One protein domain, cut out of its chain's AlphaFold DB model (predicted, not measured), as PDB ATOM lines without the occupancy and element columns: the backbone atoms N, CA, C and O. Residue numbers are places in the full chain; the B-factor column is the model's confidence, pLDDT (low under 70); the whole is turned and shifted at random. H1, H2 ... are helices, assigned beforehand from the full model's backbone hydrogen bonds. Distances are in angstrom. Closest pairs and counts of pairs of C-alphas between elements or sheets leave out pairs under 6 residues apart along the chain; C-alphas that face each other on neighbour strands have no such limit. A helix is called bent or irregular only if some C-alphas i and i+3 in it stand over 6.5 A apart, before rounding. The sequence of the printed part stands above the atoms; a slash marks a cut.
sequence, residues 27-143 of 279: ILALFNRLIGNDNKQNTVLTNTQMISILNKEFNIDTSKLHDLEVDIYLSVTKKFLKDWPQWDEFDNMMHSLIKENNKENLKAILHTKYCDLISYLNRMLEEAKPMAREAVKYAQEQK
ATOM      1  N   ILE A  27      27.139  37.010 -12.726       73.56
ATOM      2  CA  ILE A  27      26.035  36.043 -12.595       73.56
ATOM      3  C   ILE A  27      26.547  34.601 -12.735       73.56
ATOM      4  O   ILE A  27      26.091  33.701 -12.032       73.56
ATOM      5  N   LEU A  28      27.546  34.363 -13.585       70.31
ATOM      6  CA  LEU A  28      28.151  33.038 -13.745       70.31
ATOM      7  C   LEU A  28      28.959  32.648 -12.496       70.31
ATOM      8  O   LEU A  28      28.866  31.517 -12.017       70.31
ATOM      9  N   ALA A  29      29.664  33.614 -11.899       70.06
ATOM     10  CA  ALA A  29      30.311  33.446 -10.599       70.06
ATOM     11  C   ALA A  29      29.300  33.125  -9.480       70.06
ATOM     12  O   ALA A  29      29.588  32.319  -8.591       70.06
ATOM     13  N   LEU A  30      28.099  33.711  -9.539       71.00
ATOM     14  CA  LEU A  30      27.014  33.405  -8.609       71.00
ATOM     15  C   LEU A  30      26.515  31.964  -8.759       71.00
ATOM     16  O   LEU A  30      26.390  31.272  -7.751       71.00
ATOM     17  N   PHE A  31      26.298  31.486  -9.986       70.31
ATOM     18  CA  PHE A  31      25.927  30.088 -10.224       70.31
ATOM     19  C   PHE A  31      26.998  29.112  -9.729       70.31
ATOM     20  O   PHE A  31      26.672  28.164  -9.021       70.31
ATOM     21  N   ASN A  32      28.278  29.377  -9.996       68.94
ATOM     22  CA  ASN A  32      29.371  28.531  -9.504       68.94
ATOM     23  C   ASN A  32      29.442  28.497  -7.967       68.94
ATOM     24  O   ASN A  32      29.673  27.442  -7.378       68.94
ATOM     25  N   ARG A  33      29.191  29.630  -7.299       68.31
ATOM     26  CA  ARG A  33      29.127  29.704  -5.831       68.31
ATOM     27  C   ARG A  33      27.938  28.935  -5.255       68.31
ATOM     28  O   ARG A  33      28.058  28.373  -4.172       68.31
ATOM     29  N   LEU A  34      26.801  28.938  -5.946       65.62
ATOM     30  CA  LEU A  34      25.608  28.196  -5.537       65.62
ATOM     31  C   LEU A  34      25.817  26.686  -5.639       65.62
ATOM     32  O   LEU A  34      25.404  25.953  -4.753       65.62
ATOM     33  N   ILE A  35      26.520  26.244  -6.677       65.06
ATOM     34  CA  ILE A  35      26.836  24.831  -6.912       65.06
ATOM     35  C   ILE A  35      27.817  24.281  -5.872       65.06
ATOM     36  O   ILE A  35      27.732  23.116  -5.504       65.06
ATOM     37  N   GLY A  36      28.748  25.109  -5.392       57.66
ATOM     38  CA  GLY A  36      29.779  24.693  -4.440       57.66
ATOM     39  C   GLY A  36      29.398  24.787  -2.959       57.66
ATOM     40  O   GLY A  36      30.253  24.528  -2.118       57.66
ATOM     41  N   ASN A  37      28.180  25.214  -2.604       56.91
ATOM     42  CA  ASN A  37      27.863  25.555  -1.218       56.91
ATOM     43  C   ASN A  37      26.500  25.003  -0.764       56.91
ATOM     44  O   ASN A  37      25.480  25.674  -0.899       56.91
ATOM     45  N   ASP A  38      26.518  23.833  -0.113       52.44
ATOM     46  CA  ASP A  38      25.341  23.137   0.455       52.44
ATOM     47  C   ASP A  38      24.591  23.937   1.542       52.44
ATOM     48  O   ASP A  38      23.443  23.650   1.893       52.44
ATOM     49  N   ASN A  39      25.205  24.994   2.083       49.03
ATOM     50  CA  ASN A  39      24.558  25.869   3.051       49.03
ATOM     51  C   ASN A  39      23.734  26.955   2.342       49.03
ATOM     52  O   ASN A  39      24.266  27.990   1.928       49.03
ATOM     53  N   LYS A  40      22.405  26.763   2.317       51.25
ATOM     54  CA  LYS A  40      21.337  27.668   1.817       51.25
ATOM     55  C   LYS A  40      21.365  29.127   2.332       51.25
ATOM     56  O   LYS A  40      20.471  29.907   2.017       51.25
ATOM     57  N   GLN A  41      22.354  29.518   3.139       42.66
ATOM     58  CA  GLN A  41      22.449  30.824   3.803       42.66
ATOM     59  C   GLN A  41      23.377  31.841   3.111       42.66
ATOM     60  O   GLN A  41      23.344  33.020   3.449       42.66
ATOM     61  N   ASN A  42      24.159  31.442   2.103       44.75
ATOM     62  CA  ASN A  42      25.099  32.342   1.412       44.75
ATOM     63  C   ASN A  42      24.534  33.023   0.151       44.75
ATOM     64  O   ASN A  42      25.291  33.628  -0.611       44.75
ATOM     65  N   THR A  43      23.220  32.978  -0.063       53.12
ATOM     66  CA  THR A  43      22.495  33.674  -1.147       53.12
ATOM     67  C   THR A  43      22.329  35.178  -0.917       53.12
ATOM     68  O   THR A  43      21.713  35.870  -1.727       53.12
ATOM     69  N   VAL A  44      22.883  35.722   0.172       54.75
ATOM     70  CA  VAL A  44      22.894  37.166   0.418       54.75
ATOM     71  C   VAL A  44      23.931  37.820  -0.492       54.75
ATOM     72  O   VAL A  44      25.101  37.962  -0.141       54.75
ATOM     73  N   LEU A  45      23.488  38.223  -1.680       62.94
ATOM     74  CA  LEU A  45      24.238  39.151  -2.514       62.94
ATOM     75  C   LEU A  45      24.402  40.482  -1.790       62.94
ATOM     76  O   LEU A  45      23.436  41.101  -1.337       62.94
ATOM     77  N   THR A  46      25.646  40.926  -1.709       69.62
ATOM     78  CA  THR A  46      25.992  42.252  -1.202       69.62
ATOM     79  C   THR A  46      25.656  43.320  -2.245       69.62
ATOM     80  O   THR A  46      25.668  43.060  -3.450       69.62
ATOM     81  N   ASN A  47      25.366  44.549  -1.803       68.81
ATOM     82  CA  ASN A  47      25.058  45.658  -2.718       68.81
ATOM     83  C   ASN A  47      26.198  45.910  -3.722       68.81
ATOM     84  O   ASN A  47      25.937  46.251  -4.868       68.81
ATOM     85  N   THR A  48      27.451  45.660  -3.336       74.69
ATOM     86  CA  THR A  48      28.621  45.757  -4.222       74.69
ATOM     87  C   THR A  48      28.589  44.732  -5.359       74.69
ATOM     88  O   THR A  48      28.900  45.072  -6.498       74.69
ATOM     89  N   GLN A  49      28.150  43.499  -5.090       71.94
ATOM     90  CA  GLN A  49      27.974  42.472  -6.122       71.94
ATOM     91  C   GLN A  49      26.820  42.817  -7.069       71.94
ATOM     92  O   GLN A  49      26.946  42.622  -8.274       71.94
ATOM     93  N   MET A  50      25.730  43.398  -6.559       77.25
ATOM     94  CA  MET A  50      24.634  43.874  -7.411       77.25
ATOM     95  C   MET A  50      25.059  45.045  -8.306       77.25
ATOM     96  O   MET A  50      24.736  45.046  -9.491       77.25
ATOM     97  N   ILE A  51      25.846  45.991  -7.785       78.31
ATOM     98  CA  ILE A  51      26.445  47.071  -8.588       78.31
ATOM     99  C   ILE A  51      27.363  46.490  -9.672       78.31
ATOM    100  O   ILE A  51      27.322  46.933 -10.818       78.31
ATOM    101  N   SER A  52      28.151  45.460  -9.345       76.69
ATOM    102  CA  SER A  52      28.986  44.768 -10.333       76.69
ATOM    103  C   SER A  52      28.156  44.103 -11.434       76.69
ATOM    104  O   SER A  52      28.555  44.165 -12.593       76.69
ATOM    105  N   ILE A  53      27.017  43.489 -11.101       79.81
ATOM    106  CA  ILE A  53      26.094  42.893 -12.081       79.81
ATOM    107  C   ILE A  53      25.516  43.979 -12.998       79.81
ATOM    108  O   ILE A  53      25.554  43.839 -14.219       79.81
ATOM    109  N   LEU A  54      25.045  45.091 -12.427       78.75
ATOM    110  CA  LEU A  54      24.490  46.219 -13.183       78.75
ATOM    111  C   LEU A  54      25.518  46.840 -14.143       78.75
ATOM    112  O   LEU A  54      25.208  47.053 -15.315       78.75
ATOM    113  N   ASN A  55      26.747  47.071 -13.672       81.00
ATOM    114  CA  ASN A  55      27.814  47.657 -14.483       81.00
ATOM    115  C   ASN A  55      28.318  46.682 -15.566       81.00
ATOM    116  O   ASN A  55      28.422  47.074 -16.726       81.00
ATOM    117  N   LYS A  56      28.649  45.429 -15.206       78.38
ATOM    118  CA  LYS A  56      29.324  44.488 -16.120       78.38
ATOM    119  C   LYS A  56      28.381  43.763 -17.080       78.38
ATOM    120  O   LYS A  56      28.760  43.546 -18.225       78.38
ATOM    121  N   GLU A  57      27.169  43.404 -16.652       77.44
ATOM    122  CA  GLU A  57      26.256  42.595 -17.481       77.44
ATOM    123  C   GLU A  57      25.142  43.406 -18.146       77.44
ATOM    124  O   GLU A  57      24.711  43.065 -19.247       77.44
ATOM    125  N   PHE A  58      24.708  44.506 -17.528       77.50
ATOM    126  CA  PHE A  58      23.627  45.345 -18.062       77.50
ATOM    127  C   PHE A  58      24.110  46.693 -18.612       77.50
ATOM    128  O   PHE A  58      23.303  47.458 -19.138       77.50
ATOM    129  N   ASN A  59      25.417  46.979 -18.532       78.56
ATOM    130  CA  ASN A  59      26.030  48.236 -18.979       78.56
ATOM    131  C   ASN A  59      25.351  49.485 -18.368       78.56
ATOM    132  O   ASN A  59      25.213  50.528 -19.012       78.56
ATOM    133  N   ILE A  60      24.875  49.364 -17.124       77.56
ATOM    134  CA  ILE A  60      24.242  50.442 -16.361       77.56
ATOM    135  C   ILE A  60      25.320  51.063 -15.479       77.56
ATOM    136  O   ILE A  60      25.606  50.544 -14.408       77.56
ATOM    137  N   ASP A  61      25.916  52.167 -15.937       75.75
ATOM    138  CA  ASP A  61      26.972  52.871 -15.203       75.75
ATOM    139  C   ASP A  61      26.403  53.628 -13.995       75.75
ATOM    140  O   ASP A  61      25.930  54.765 -14.090       75.75
ATOM    141  N   THR A  62      26.471  52.971 -12.843       73.19
ATOM    142  CA  THR A  62      26.018  53.492 -11.542       73.19
ATOM    143  C   THR A  62      26.709  54.790 -11.115       73.19
ATOM    144  O   THR A  62      26.133  55.529 -10.324       73.19
ATOM    145  N   SER A  63      27.886  55.126 -11.660       75.25
ATOM    146  CA  SER A  63      28.594  56.376 -11.332       75.25
ATOM    147  C   SER A  63      28.005  57.623 -12.003       75.25
ATOM    148  O   SER A  63      28.257  58.743 -11.563       75.25
ATOM    149  N   LYS A  64      27.225  57.436 -13.076       76.25
ATOM    150  CA  LYS A  64      26.612  58.517 -13.867       76.25
ATOM    151  C   LYS A  64      25.126  58.720 -13.569       76.25
ATOM    152  O   LYS A  64      24.531  59.662 -14.090       76.25
ATOM    153  N   LEU A  65      24.528  57.822 -12.792       79.06
ATOM    154  CA  LEU A  65      23.104  57.815 -12.465       79.06
ATOM    155  C   LEU A  65      22.840  58.566 -11.161       79.06
ATOM    156  O   LEU A  65      23.726  58.720 -10.324       79.06
ATOM    157  N   HIS A  66      21.609  59.041 -10.988       80.62
ATOM    158  CA  HIS A  66      21.192  59.665  -9.735       80.62
ATOM    159  C   HIS A  66      21.083  58.602  -8.624       80.62
ATOM    160  O   HIS A  66      20.622  57.496  -8.894       80.62
ATOM    161  N   ASP A  67      21.415  58.933  -7.372       80.00
ATOM    162  CA  ASP A  67      21.396  57.969  -6.249       80.00
ATOM    163  C   ASP A  67      20.057  57.215  -6.141       80.00
ATOM    164  O   ASP A  67      20.017  55.993  -6.025       80.00
ATOM    165  N   LEU A  68      18.942  57.938  -6.294       80.88
ATOM    166  CA  LEU A  68      17.595  57.351  -6.315       80.88
ATOM    167  C   LEU A  68      17.379  56.353  -7.470       80.88
ATOM    168  O   LEU A  68      16.706  55.342  -7.295       80.88
ATOM    169  N   GLU A  69      17.932  56.626  -8.653       80.88
ATOM    170  CA  GLU A  69      17.879  55.703  -9.792       80.88
ATOM    171  C   GLU A  69      18.657  54.425  -9.473       80.88
ATOM    172  O   GLU A  69      18.156  53.324  -9.700       80.88
ATOM    173  N   VAL A  70      19.850  54.568  -8.889       83.50
ATOM    174  CA  VAL A  70      20.689  53.441  -8.462       83.50
ATOM    175  C   VAL A  70      19.965  52.587  -7.418       83.50
ATOM    176  O   VAL A  70      19.930  51.364  -7.560       83.50
ATOM    177  N   ASP A  71      19.316  53.202  -6.429       81.38
ATOM    178  CA  ASP A  71      18.540  52.497  -5.401       81.38
ATOM    179  C   ASP A  71      17.343  51.729  -5.979       81.38
ATOM    180  O   ASP A  71      17.049  50.604  -5.550       81.38
ATOM    181  N   ILE A  72      16.661  52.303  -6.976       83.75
ATOM    182  CA  ILE A  72      15.562  51.633  -7.679       83.75
ATOM    183  C   ILE A  72      16.097  50.425  -8.449       83.75
ATOM    184  O   ILE A  72      15.559  49.328  -8.286       83.75
ATOM    185  N   TYR A  73      17.175  50.578  -9.225       82.94
ATOM    186  CA  TYR A  73      17.770  49.455  -9.959       82.94
ATOM    187  C   TYR A  73      18.262  48.357  -9.015       82.94
ATOM    188  O   TYR A  73      17.963  47.187  -9.243       82.94
ATOM    189  N   LEU A  74      18.918  48.713  -7.909       84.50
ATOM    190  CA  LEU A  74      19.335  47.756  -6.883       84.50
ATOM    191  C   LEU A  74      18.149  46.990  -6.295       84.50
ATOM    192  O   LEU A  74      18.200  45.766  -6.164       84.50
ATOM    193  N   SER A  75      17.067  47.691  -5.963       83.88
ATOM    194  CA  SER A  75      15.869  47.082  -5.381       83.88
ATOM    195  C   SER A  75      15.168  46.142  -6.364       83.88
ATOM    196  O   SER A  75      14.754  45.044  -5.983       83.88
ATOM    197  N   VAL A  76      15.074  46.546  -7.631       84.50
ATOM    198  CA  VAL A  76      14.500  45.757  -8.729       84.50
ATOM    199  C   VAL A  76      15.334  44.500  -8.964       84.50
ATOM    200  O   VAL A  76      14.795  43.394  -8.887       84.50
ATOM    201  N   THR A  77      16.648  44.635  -9.153       82.75
ATOM    202  CA  THR A  77      17.550  43.493  -9.349       82.75
ATOM    203  C   THR A  77      17.496  42.538  -8.163       82.75
ATOM    204  O   THR A  77      17.358  41.334  -8.361       82.75
ATOM    205  N   LYS A  78      17.514  43.046  -6.925       83.12
ATOM    206  CA  LYS A  78      17.425  42.213  -5.718       83.12
ATOM    207  C   LYS A  78      16.124  41.417  -5.653       83.12
ATOM    208  O   LYS A  78      16.147  40.235  -5.310       83.12
ATOM    209  N   LYS A  79      14.994  42.060  -5.955       82.75
ATOM    210  CA  LYS A  79      13.675  41.424  -5.922       82.75
ATOM    211  C   LYS A  79      13.567  40.335  -6.986       82.75
ATOM    212  O   LYS A  79      13.264  39.197  -6.657       82.75
ATOM    213  N   PHE A  80      13.875  40.661  -8.237       82.00
ATOM    214  CA  PHE A  80      13.695  39.733  -9.352       82.00
ATOM    215  C   PHE A  80      14.736  38.624  -9.403       82.00
ATOM    216  O   PHE A  80      14.443  37.537  -9.886       82.00
ATOM    217  N   LEU A  81      15.922  38.850  -8.846       80.75
ATOM    218  CA  LEU A  81      16.866  37.764  -8.654       80.75
ATOM    219  C   LEU A  81      16.389  36.788  -7.573       80.75
ATOM    220  O   LEU A  81      16.558  35.587  -7.735       80.75
ATOM    221  N   LYS A  82      15.775  37.270  -6.485       78.38
ATOM    222  CA  LYS A  82      15.208  36.398  -5.443       78.38
ATOM    223  C   LYS A  82      13.973  35.640  -5.938       78.38
ATOM    224  O   LYS A  82      13.831  34.460  -5.640       78.38
ATOM    225  N   ASP A  83      13.119  36.310  -6.703       77.31
ATOM    226  CA  ASP A  83      11.838  35.783  -7.184       77.31
ATOM    227  C   ASP A  83      11.964  35.035  -8.531       77.31
ATOM    228  O   ASP A  83      10.967  34.835  -9.227       77.31
ATOM    229  N   TRP A  84      13.177  34.640  -8.944       81.56
ATOM    230  CA  TRP A  84      13.363  33.934 -10.212       81.56
ATOM    231  C   TRP A  84      12.686  32.548 -10.158       81.56
ATOM    232  O   TRP A  84      13.052  31.716  -9.326       81.56
ATOM    233  N   PRO A  85      11.709  32.258 -11.041       77.44
ATOM    234  CA  PRO A  85      10.852  31.075 -10.922       77.44
ATOM    235  C   PRO A  85      11.579  29.748 -11.162       77.44
ATOM    236  O   PRO A  85      11.056  28.695 -10.817       77.44
ATOM    237  N   GLN A  86      12.768  29.784 -11.762       79.62
ATOM    238  CA  GLN A  86      13.527  28.584 -12.112       79.62
ATOM    239  C   GLN A  86      14.569  28.196 -11.054       79.62
ATOM    240  O   GLN A  86      15.355  27.287 -11.312       79.62
ATOM    241  N   TRP A  87      14.590  28.845  -9.879       79.62
ATOM    242  CA  TRP A  87      15.527  28.487  -8.808       79.62
ATOM    243  C   TRP A  87      15.395  27.024  -8.381       79.62
ATOM    244  O   TRP A  87      16.396  26.316  -8.338       79.62
ATOM    245  N   ASP A  88      14.168  26.558  -8.142       74.00
ATOM    246  CA  ASP A  88      13.918  25.188  -7.683       74.00
ATOM    247  C   ASP A  88      14.263  24.149  -8.764       74.00
ATOM    248  O   ASP A  88      14.828  23.092  -8.482       74.00
ATOM    249  N   GLU A  89      13.955  24.444 -10.030       78.31
ATOM    250  CA  GLU A  89      14.315  23.582 -11.162       78.31
ATOM    251  C   GLU A  89      15.832  23.507 -11.358       78.31
ATOM    252  O   GLU A  89      16.374  22.433 -11.626       78.31
ATOM    253  N   PHE A  90      16.513  24.645 -11.221       77.00
ATOM    254  CA  PHE A  90      17.963  24.738 -11.306       77.00
ATOM    255  C   PHE A  90      18.633  23.924 -10.197       77.00
ATOM    256  O   PHE A  90      19.500  23.109 -10.503       77.00
ATOM    257  N   ASP A  91      18.194  24.071  -8.946       75.00
ATOM    258  CA  ASP A  91      18.758  23.354  -7.793       75.00
ATOM    259  C   ASP A  91      18.622  21.827  -7.961       75.00
ATOM    260  O   ASP A  91      19.590  21.072  -7.834       75.00
ATOM    261  N   ASN A  92      17.440  21.365  -8.387       76.75
ATOM    262  CA  ASN A  92      17.170  19.946  -8.636       76.75
ATOM    263  C   ASN A  92      17.997  19.367  -9.800       76.75
ATOM    264  O   ASN A  92      18.526  18.253  -9.699       76.75
ATOM    265  N   MET A  93      18.124  20.107 -10.909       74.00
ATOM    266  CA  MET A  93      18.948  19.684 -12.047       74.00
ATOM    267  C   MET A  93      20.431  19.656 -11.682       74.00
ATOM    268  O   MET A  93      21.116  18.686 -12.006       74.00
ATOM    269  N   MET A  94      20.919  20.669 -10.968       73.69
ATOM    270  CA  MET A  94      22.316  20.737 -10.543       73.69
ATOM    271  C   MET A  94      22.676  19.588  -9.602       73.69
ATOM    272  O   MET A  94      23.662  18.898  -9.853       73.69
ATOM    273  N   HIS A  95      21.850  19.298  -8.592       72.94
ATOM    274  CA  HIS A  95      22.075  18.155  -7.703       72.94
ATOM    275  C   HIS A  95      22.093  16.809  -8.442       72.94
ATOM    276  O   HIS A  95      22.844  15.912  -8.059       72.94
ATOM    277  N   SER A  96      21.292  16.661  -9.499       71.88
ATOM    278  CA  SER A  96      21.260  15.436 -10.311       71.88
ATOM    279  C   SER A  96      22.518  15.302 -11.179       71.88
ATOM    280  O   SER A  96      23.156  14.253 -11.194       71.88
ATOM    281  N   LEU A  97      22.944  16.390 -11.823       68.62
ATOM    282  CA  LEU A  97      24.122  16.419 -12.702       68.62
ATOM    283  C   LEU A  97      25.447  16.274 -11.947       68.62
ATOM    284  O   LEU A  97      26.388  15.676 -12.469       68.62
ATOM    285  N   ILE A  98      25.522  16.795 -10.717       70.81
ATOM    286  CA  ILE A  98      26.685  16.612  -9.834       70.81
ATOM    287  C   ILE A  98      26.825  15.132  -9.456       70.81
ATOM    288  O   ILE A  98      27.927  14.591  -9.519       70.81
ATOM    289  N   LYS A  99      25.714  14.449  -9.141       69.38
ATOM    290  CA  LYS A  99      25.710  13.007  -8.834       69.38
ATOM    291  C   LYS A  99      26.132  12.141 -10.022       69.38
ATOM    292  O   LYS A  99      26.740  11.095  -9.823       69.38
ATOM    293  N   GLU A 100      25.839  12.580 -11.244       73.62
ATOM    294  CA  GLU A 100      26.205  11.881 -12.482       73.62
ATOM    295  C   GLU A 100      27.618  12.232 -13.001       73.62
ATOM    296  O   GLU A 100      28.060  11.663 -13.998       73.62
ATOM    297  N   ASN A 101      28.343  13.144 -12.335       66.06
ATOM    298  CA  ASN A 101      29.705  13.598 -12.664       66.06
ATOM    299  C   ASN A 101      29.903  14.017 -14.141       66.06
ATOM    300  O   ASN A 101      30.980  13.864 -14.725       66.06
ATOM    301  N   ASN A 102      28.852  14.552 -14.769       69.75
ATOM    302  CA  ASN A 102      28.848  14.898 -16.188       69.75
ATOM    303  C   ASN A 102      29.211  16.379 -16.404       69.75
ATOM    304  O   ASN A 102      28.345  17.252 -16.523       69.75
ATOM    305  N   LYS A 103      30.519  16.665 -16.436       68.81
ATOM    306  CA  LYS A 103      31.071  18.033 -16.477       68.81
ATOM    307  C   LYS A 103      30.690  18.827 -17.740       68.81
ATOM    308  O   LYS A 103      30.567  20.049 -17.668       68.81
ATOM    309  N   GLU A 104      30.491  18.173 -18.885       72.62
ATOM    310  CA  GLU A 104      30.151  18.855 -20.148       72.62
ATOM    311  C   GLU A 104      28.687  19.304 -20.185       72.62
ATOM    312  O   GLU A 104      28.401  20.471 -20.472       72.62
ATOM    313  N   ASN A 105      27.765  18.418 -19.799       71.06
ATOM    314  CA  ASN A 105      26.343  18.755 -19.710       71.06
ATOM    315  C   ASN A 105      26.081  19.828 -18.647       71.06
ATOM    316  O   ASN A 105      25.246  20.711 -18.846       71.06
ATOM    317  N   LEU A 106      26.848  19.807 -17.557       70.12
ATOM    318  CA  LEU A 106      26.774  20.812 -16.502       70.12
ATOM    319  C   LEU A 106      27.145  22.214 -17.014       70.12
ATOM    320  O   LEU A 106      26.409  23.166 -16.759       70.12
ATOM    321  N   LYS A 107      28.214  22.349 -17.814       70.75
ATOM    322  CA  LYS A 107      28.585  23.632 -18.445       70.75
ATOM    323  C   LYS A 107      27.510  24.137 -19.416       70.75
ATOM    324  O   LYS A 107      27.193  25.326 -19.409       70.75
ATOM    325  N   ALA A 108      26.935  23.253 -20.233       77.38
ATOM    326  CA  ALA A 108      25.906  23.622 -21.209       77.38
ATOM    327  C   ALA A 108      24.605  24.103 -20.536       77.38
ATOM    328  O   ALA A 108      24.020  25.114 -20.938       77.38
ATOM    329  N   ILE A 109      24.177  23.416 -19.476       77.00
ATOM    330  CA  ILE A 109      22.973  23.768 -18.714       77.00
ATOM    331  C   ILE A 109      23.190  25.070 -17.941       77.00
ATOM    332  O   ILE A 109      22.331  25.952 -17.984       77.00
ATOM    333  N   LEU A 110      24.362  25.245 -17.326       76.81
ATOM    334  CA  LEU A 110      24.723  26.476 -16.624       76.81
ATOM    335  C   LEU A 110      24.731  27.688 -17.559       76.81
ATOM    336  O   LEU A 110      24.191  28.734 -17.212       76.81
ATOM    337  N   HIS A 111      25.270  27.540 -18.772       78.06
ATOM    338  CA  HIS A 111      25.243  28.599 -19.779       78.06
ATOM    339  C   HIS A 111      23.815  28.930 -20.242       78.06
ATOM    340  O   HIS A 111      23.464  30.098 -20.387       78.06
ATOM    341  N   THR A 112      22.974  27.915 -20.451       82.25
ATOM    342  CA  THR A 112      21.572  28.112 -20.859       82.25
ATOM    343  C   THR A 112      20.800  28.881 -19.788       82.25
ATOM    344  O   THR A 112      20.190  29.909 -20.071       82.25
ATOM    345  N   LYS A 113      20.919  28.448 -18.530       78.94
ATOM    346  CA  LYS A 113      20.262  29.087 -17.383       78.94
ATOM    347  C   LYS A 113      20.802  30.487 -17.090       78.94
ATOM    348  O   LYS A 113      20.037  31.370 -16.712       78.94
ATOM    349  N   TYR A 114      22.087  30.717 -17.344       79.50
ATOM    350  CA  TYR A 114      22.689  32.048 -17.330       79.50
ATOM    351  C   TYR A 114      22.046  32.988 -18.362       79.50
ATOM    352  O   TYR A 114      21.625  34.088 -18.003       79.50
ATOM    353  N   CYS A 115      21.894  32.550 -19.615       81.50
ATOM    354  CA  CYS A 115      21.231  33.346 -20.653       81.50
ATOM    355  C   CYS A 115      19.758  33.640 -20.319       81.50
ATOM    356  O   CYS A 115      19.286  34.761 -20.542       81.50
ATOM    357  N   ASP A 116      19.044  32.661 -19.759       83.12
ATOM    358  CA  ASP A 116      17.645  32.813 -19.347       83.12
ATOM    359  C   ASP A 116      17.500  33.852 -18.229       83.12
ATOM    360  O   ASP A 116      16.640  34.737 -18.297       83.12
ATOM    361  N   LEU A 117      18.370  33.786 -17.216       81.06
ATOM    362  CA  LEU A 117      18.359  34.720 -16.094       81.06
ATOM    363  C   LEU A 117      18.703  36.148 -16.537       81.06
ATOM    364  O   LEU A 117      18.024  37.092 -16.127       81.06
ATOM    365  N   ILE A 118      19.699  36.316 -17.413       82.94
ATOM    366  CA  ILE A 118      20.031  37.626 -17.993       82.94
ATOM    367  C   ILE A 118      18.846  38.192 -18.756       82.94
ATOM    368  O   ILE A 118      18.485  39.348 -18.557       82.94
ATOM    369  N   SER A 119      18.216  37.387 -19.609       84.88
ATOM    370  CA  SER A 119      17.079  37.834 -20.416       84.88
ATOM    371  C   SER A 119      15.902  38.259 -19.535       84.88
ATOM    372  O   SER A 119      15.262  39.283 -19.788       84.88
ATOM    373  N   TYR A 120      15.650  37.510 -18.461       84.81
ATOM    374  CA  TYR A 120      14.625  37.824 -17.472       84.81
ATOM    375  C   TYR A 120      14.907  39.139 -16.733       84.81
ATOM    376  O   TYR A 120      14.040  40.015 -16.683       84.81
ATOM    377  N   LEU A 121      16.120  39.300 -16.198       83.25
ATOM    378  CA  LEU A 121      16.532  40.512 -15.491       83.25
ATOM    379  C   LEU A 121      16.560  41.727 -16.421       83.25
ATOM    380  O   LEU A 121      16.116  42.799 -16.016       83.25
ATOM    381  N   ASN A 122      17.009  41.561 -17.668       85.94
ATOM    382  CA  ASN A 122      17.045  42.644 -18.647       85.94
ATOM    383  C   ASN A 122      15.633  43.156 -18.942       85.94
ATOM    384  O   ASN A 122      15.388  44.355 -18.889       85.94
ATOM    385  N   ARG A 123      14.668  42.252 -19.157       86.88
ATOM    386  CA  ARG A 123      13.265  42.631 -19.374       86.88
ATOM    387  C   ARG A 123      12.704  43.443 -18.205       86.88
ATOM    388  O   ARG A 123      12.093  44.484 -18.422       86.88
ATOM    389  N   MET A 124      12.958  43.002 -16.975       83.38
ATOM    390  CA  MET A 124      12.495  43.706 -15.775       83.38
ATOM    391  C   MET A 124      13.193  45.058 -15.579       83.38
ATOM    392  O   MET A 124      12.563  46.023 -15.148       83.38
ATOM    393  N   LEU A 125      14.483  45.156 -15.909       85.31
ATOM    394  CA  LEU A 125      15.229  46.412 -15.855       85.31
ATOM    395  C   LEU A 125      14.754  47.403 -16.925       85.31
ATOM    396  O   LEU A 125      14.609  48.582 -16.617       85.31
ATOM    397  N   GLU A 126      14.460  46.949 -18.146       85.94
ATOM    398  CA  GLU A 126      13.876  47.792 -19.201       85.94
ATOM    399  C   GLU A 126      12.502  48.344 -18.800       85.94
ATOM    400  O   GLU A 126      12.234  49.527 -19.006       85.94
ATOM    401  N   GLU A 127      11.658  47.530 -18.159       84.94
ATOM    402  CA  GLU A 127      10.374  47.981 -17.603       84.94
ATOM    403  C   GLU A 127      10.566  48.981 -16.442       84.94
ATOM    404  O   GLU A 127       9.774  49.913 -16.281       84.94
ATOM    405  N   ALA A 128      11.641  48.845 -15.658       82.25
ATOM    406  CA  ALA A 128      11.950  49.727 -14.533       82.25
ATOM    407  C   ALA A 128      12.577  51.075 -14.932       82.25
ATOM    408  O   ALA A 128      12.388  52.059 -14.217       82.25
ATOM    409  N   LYS A 129      13.286  51.161 -16.066       84.88
ATOM    410  CA  LYS A 129      13.908  52.407 -16.563       84.88
ATOM    411  C   LYS A 129      12.956  53.611 -16.632       84.88
ATOM    412  O   LYS A 129      13.339  54.673 -16.133       84.88
ATOM    413  N   PRO A 130      11.754  53.524 -17.242       84.44
ATOM    414  CA  PRO A 130      10.837  54.662 -17.286       84.44
ATOM    415  C   PRO A 130      10.356  55.056 -15.886       84.44
ATOM    416  O   PRO A 130      10.365  56.242 -15.566       84.44
ATOM    417  N   MET A 131      10.047  54.082 -15.024       81.31
ATOM    418  CA  MET A 131       9.612  54.336 -13.646       81.31
ATOM    419  C   MET A 131      10.707  55.001 -12.800       81.31
ATOM    420  O   MET A 131      10.422  55.916 -12.032       81.31
ATOM    421  N   ALA A 132      11.965  54.589 -12.964       81.00
ATOM    422  CA  ALA A 132      13.099  55.197 -12.273       81.00
ATOM    423  C   ALA A 132      13.304  56.659 -12.703       81.00
ATOM    424  O   ALA A 132      13.459  57.541 -11.857       81.00
ATOM    425  N   ARG A 133      13.211  56.935 -14.011       83.88
ATOM    426  CA  ARG A 133      13.299  58.299 -14.557       83.88
ATOM    427  C   ARG A 133      12.153  59.188 -14.082       83.88
ATOM    428  O   ARG A 133      12.376  60.359 -13.783       83.88
ATOM    429  N   GLU A 134      10.935  58.660 -14.014       83.56
ATOM    430  CA  GLU A 134       9.774  59.383 -13.483       83.56
ATOM    431  C   GLU A 134       9.914  59.665 -11.986       83.56
ATOM    432  O   GLU A 134       9.647  60.784 -11.557       83.56
ATOM    433  N   ALA A 135      10.411  58.707 -11.200       80.44
ATOM    434  CA  ALA A 135      10.673  58.903  -9.777       80.44
ATOM    435  C   ALA A 135      11.729  59.992  -9.528       80.44
ATOM    436  O   ALA A 135      11.559  60.824  -8.635       80.44
ATOM    437  N   VAL A 136      12.792  60.040 -10.341       81.75
ATOM    438  CA  VAL A 136      13.797  61.112 -10.276       81.75
ATOM    439  C   VAL A 136      13.208  62.455 -10.687       81.75
ATOM    440  O   VAL A 136      13.437  63.441  -9.988       81.75
ATOM    441  N   LYS A 137      12.414  62.514 -11.762       82.44
ATOM    442  CA  LYS A 137      11.716  63.747 -12.160       82.44
ATOM    443  C   LYS A 137      10.793  64.249 -11.061       82.44
ATOM    444  O   LYS A 137      10.881  65.410 -10.691       82.44
ATOM    445  N   TYR A 138       9.994  63.370 -10.468       78.56
ATOM    446  CA  TYR A 138       9.122  63.715  -9.353       78.56
ATOM    447  C   TYR A 138       9.917  64.224  -8.144       78.56
ATOM    448  O   TYR A 138       9.571  65.247  -7.563       78.56
ATOM    449  N   ALA A 139      11.033  63.577  -7.796       74.69
ATOM    450  CA  ALA A 139      11.914  64.045  -6.726       74.69
ATOM    451  C   ALA A 139      12.578  65.401  -7.041       74.69
ATOM    452  O   ALA A 139      12.869  66.170  -6.125       74.69
ATOM    453  N   GLN A 140      12.819  65.712  -8.318       74.81
ATOM    454  CA  GLN A 140      13.342  67.006  -8.767       74.81
ATOM    455  C   GLN A 140      12.261  68.094  -8.806       74.81
ATOM    456  O   GLN A 140      12.544  69.224  -8.425       74.81
ATOM    457  N   GLU A 141      11.036  67.764  -9.207       71.62
ATOM    458  CA  GLU A 141       9.877  68.670  -9.256       71.62
ATOM    459  C   GLU A 141       9.311  68.969  -7.860       71.62
ATOM    460  O   GLU A 141       8.749  70.038  -7.630       71.62
ATOM    461  N   GLN A 142       9.489  68.050  -6.907       62.19
ATOM    462  CA  GLN A 142       9.170  68.264  -5.495       62.19
ATOM    463  C   GLN A 142      10.255  68.994  -4.710       62.19
ATOM    464  O   GLN A 142      10.005  69.396  -3.568       62.19
ATOM    465  N   LYS A 143      11.444  69.215  -5.287       52.81
ATOM    466  CA  LYS A 143      12.307  70.257  -4.732       52.81
ATOM    467  C   LYS A 143      11.535  71.561  -4.905       52.81
ATOM    468  O   LYS A 143      11.129  71.854  -6.030       52.81
TER     469      LYS A 143
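Overview. This is residues 27 to 143 of the 279 residues of an uncharacterized protein of Pectinophora gossypiella (UniProt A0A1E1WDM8). A long bent helix, H5, runs along nearly the whole length of a loose rod, and H3 and H4 pack on it end after end, both running the opposite way. H1 packs slantwise on the first arm, H5a, and H2 crosses H3; the loop of residues 36 to 41 and the turn of residues 99 to 104 stick out. The printed part has 117 residues with five named helices, H1 to H5 in order, and no named strand; its class is all helix. It is loose, with a radius of gyration of the C-alphas of 16.7 A, and spans 60 by 24 by 22 A.

Along the chain. H1 is residues 27 to 35, from C-alpha 27 at (26.035, 36.043, -12.595). H2 is residues 47 to 57, H3 residues 67 to 82, 22.5 A long, and H4 residues 87 to 99, 18.5 A long. By its hydrogen bonds H5 was assigned as one helix, residues 103 to 141, but it is bent: C-alphas 127 and 130 are 6.7 A apart. Its arms are H5a, residues 103 to 127, 36.4 A long, and H5b, residues 130 to 141, ending at C-alpha 141 at (9.877, 68.670, -9.256).

Arrangement. H5 is the hub, touching three helices. H1 touches residues 110 to 114 of H5a, closest at the C-alphas of Leu 28 and Tyr 114, 6.6 A. H2 touches H3 about perpendicular, at 88 degrees, closest at the C-alphas of Met 50 and Leu 74, 6.6 A. H3 touches H5b opposite ways at a shallow tilt of 31 degrees, closest at the C-alphas of Glu 69 and Ala 132, 5.4 A. H3 also touches H5a, closest at the C-alphas of Phe 80 and Leu 121, 6.8 A. H4 and H5a form a helical hairpin at a shallow tilt of 12 degrees, closest at the C-alphas of Leu 97 and Leu 106, 6.4 A. H3 and H4 are apart. In H1, H2, H3, H4, H5a and H5b every O i to N i+4 pair is within hydrogen-bond range.

Size, cuts and confidence. The C-alphas farthest apart, of Glu 100 and Lys 143, are 60.5 A apart. The printed part has no cut. The link from H1 to H2 is long, with 11 residues. Mean pLDDT of the printed part is 75.2; residues 32 to 47, 97, 99, 101 to 103 and 142 to 143 are under 70.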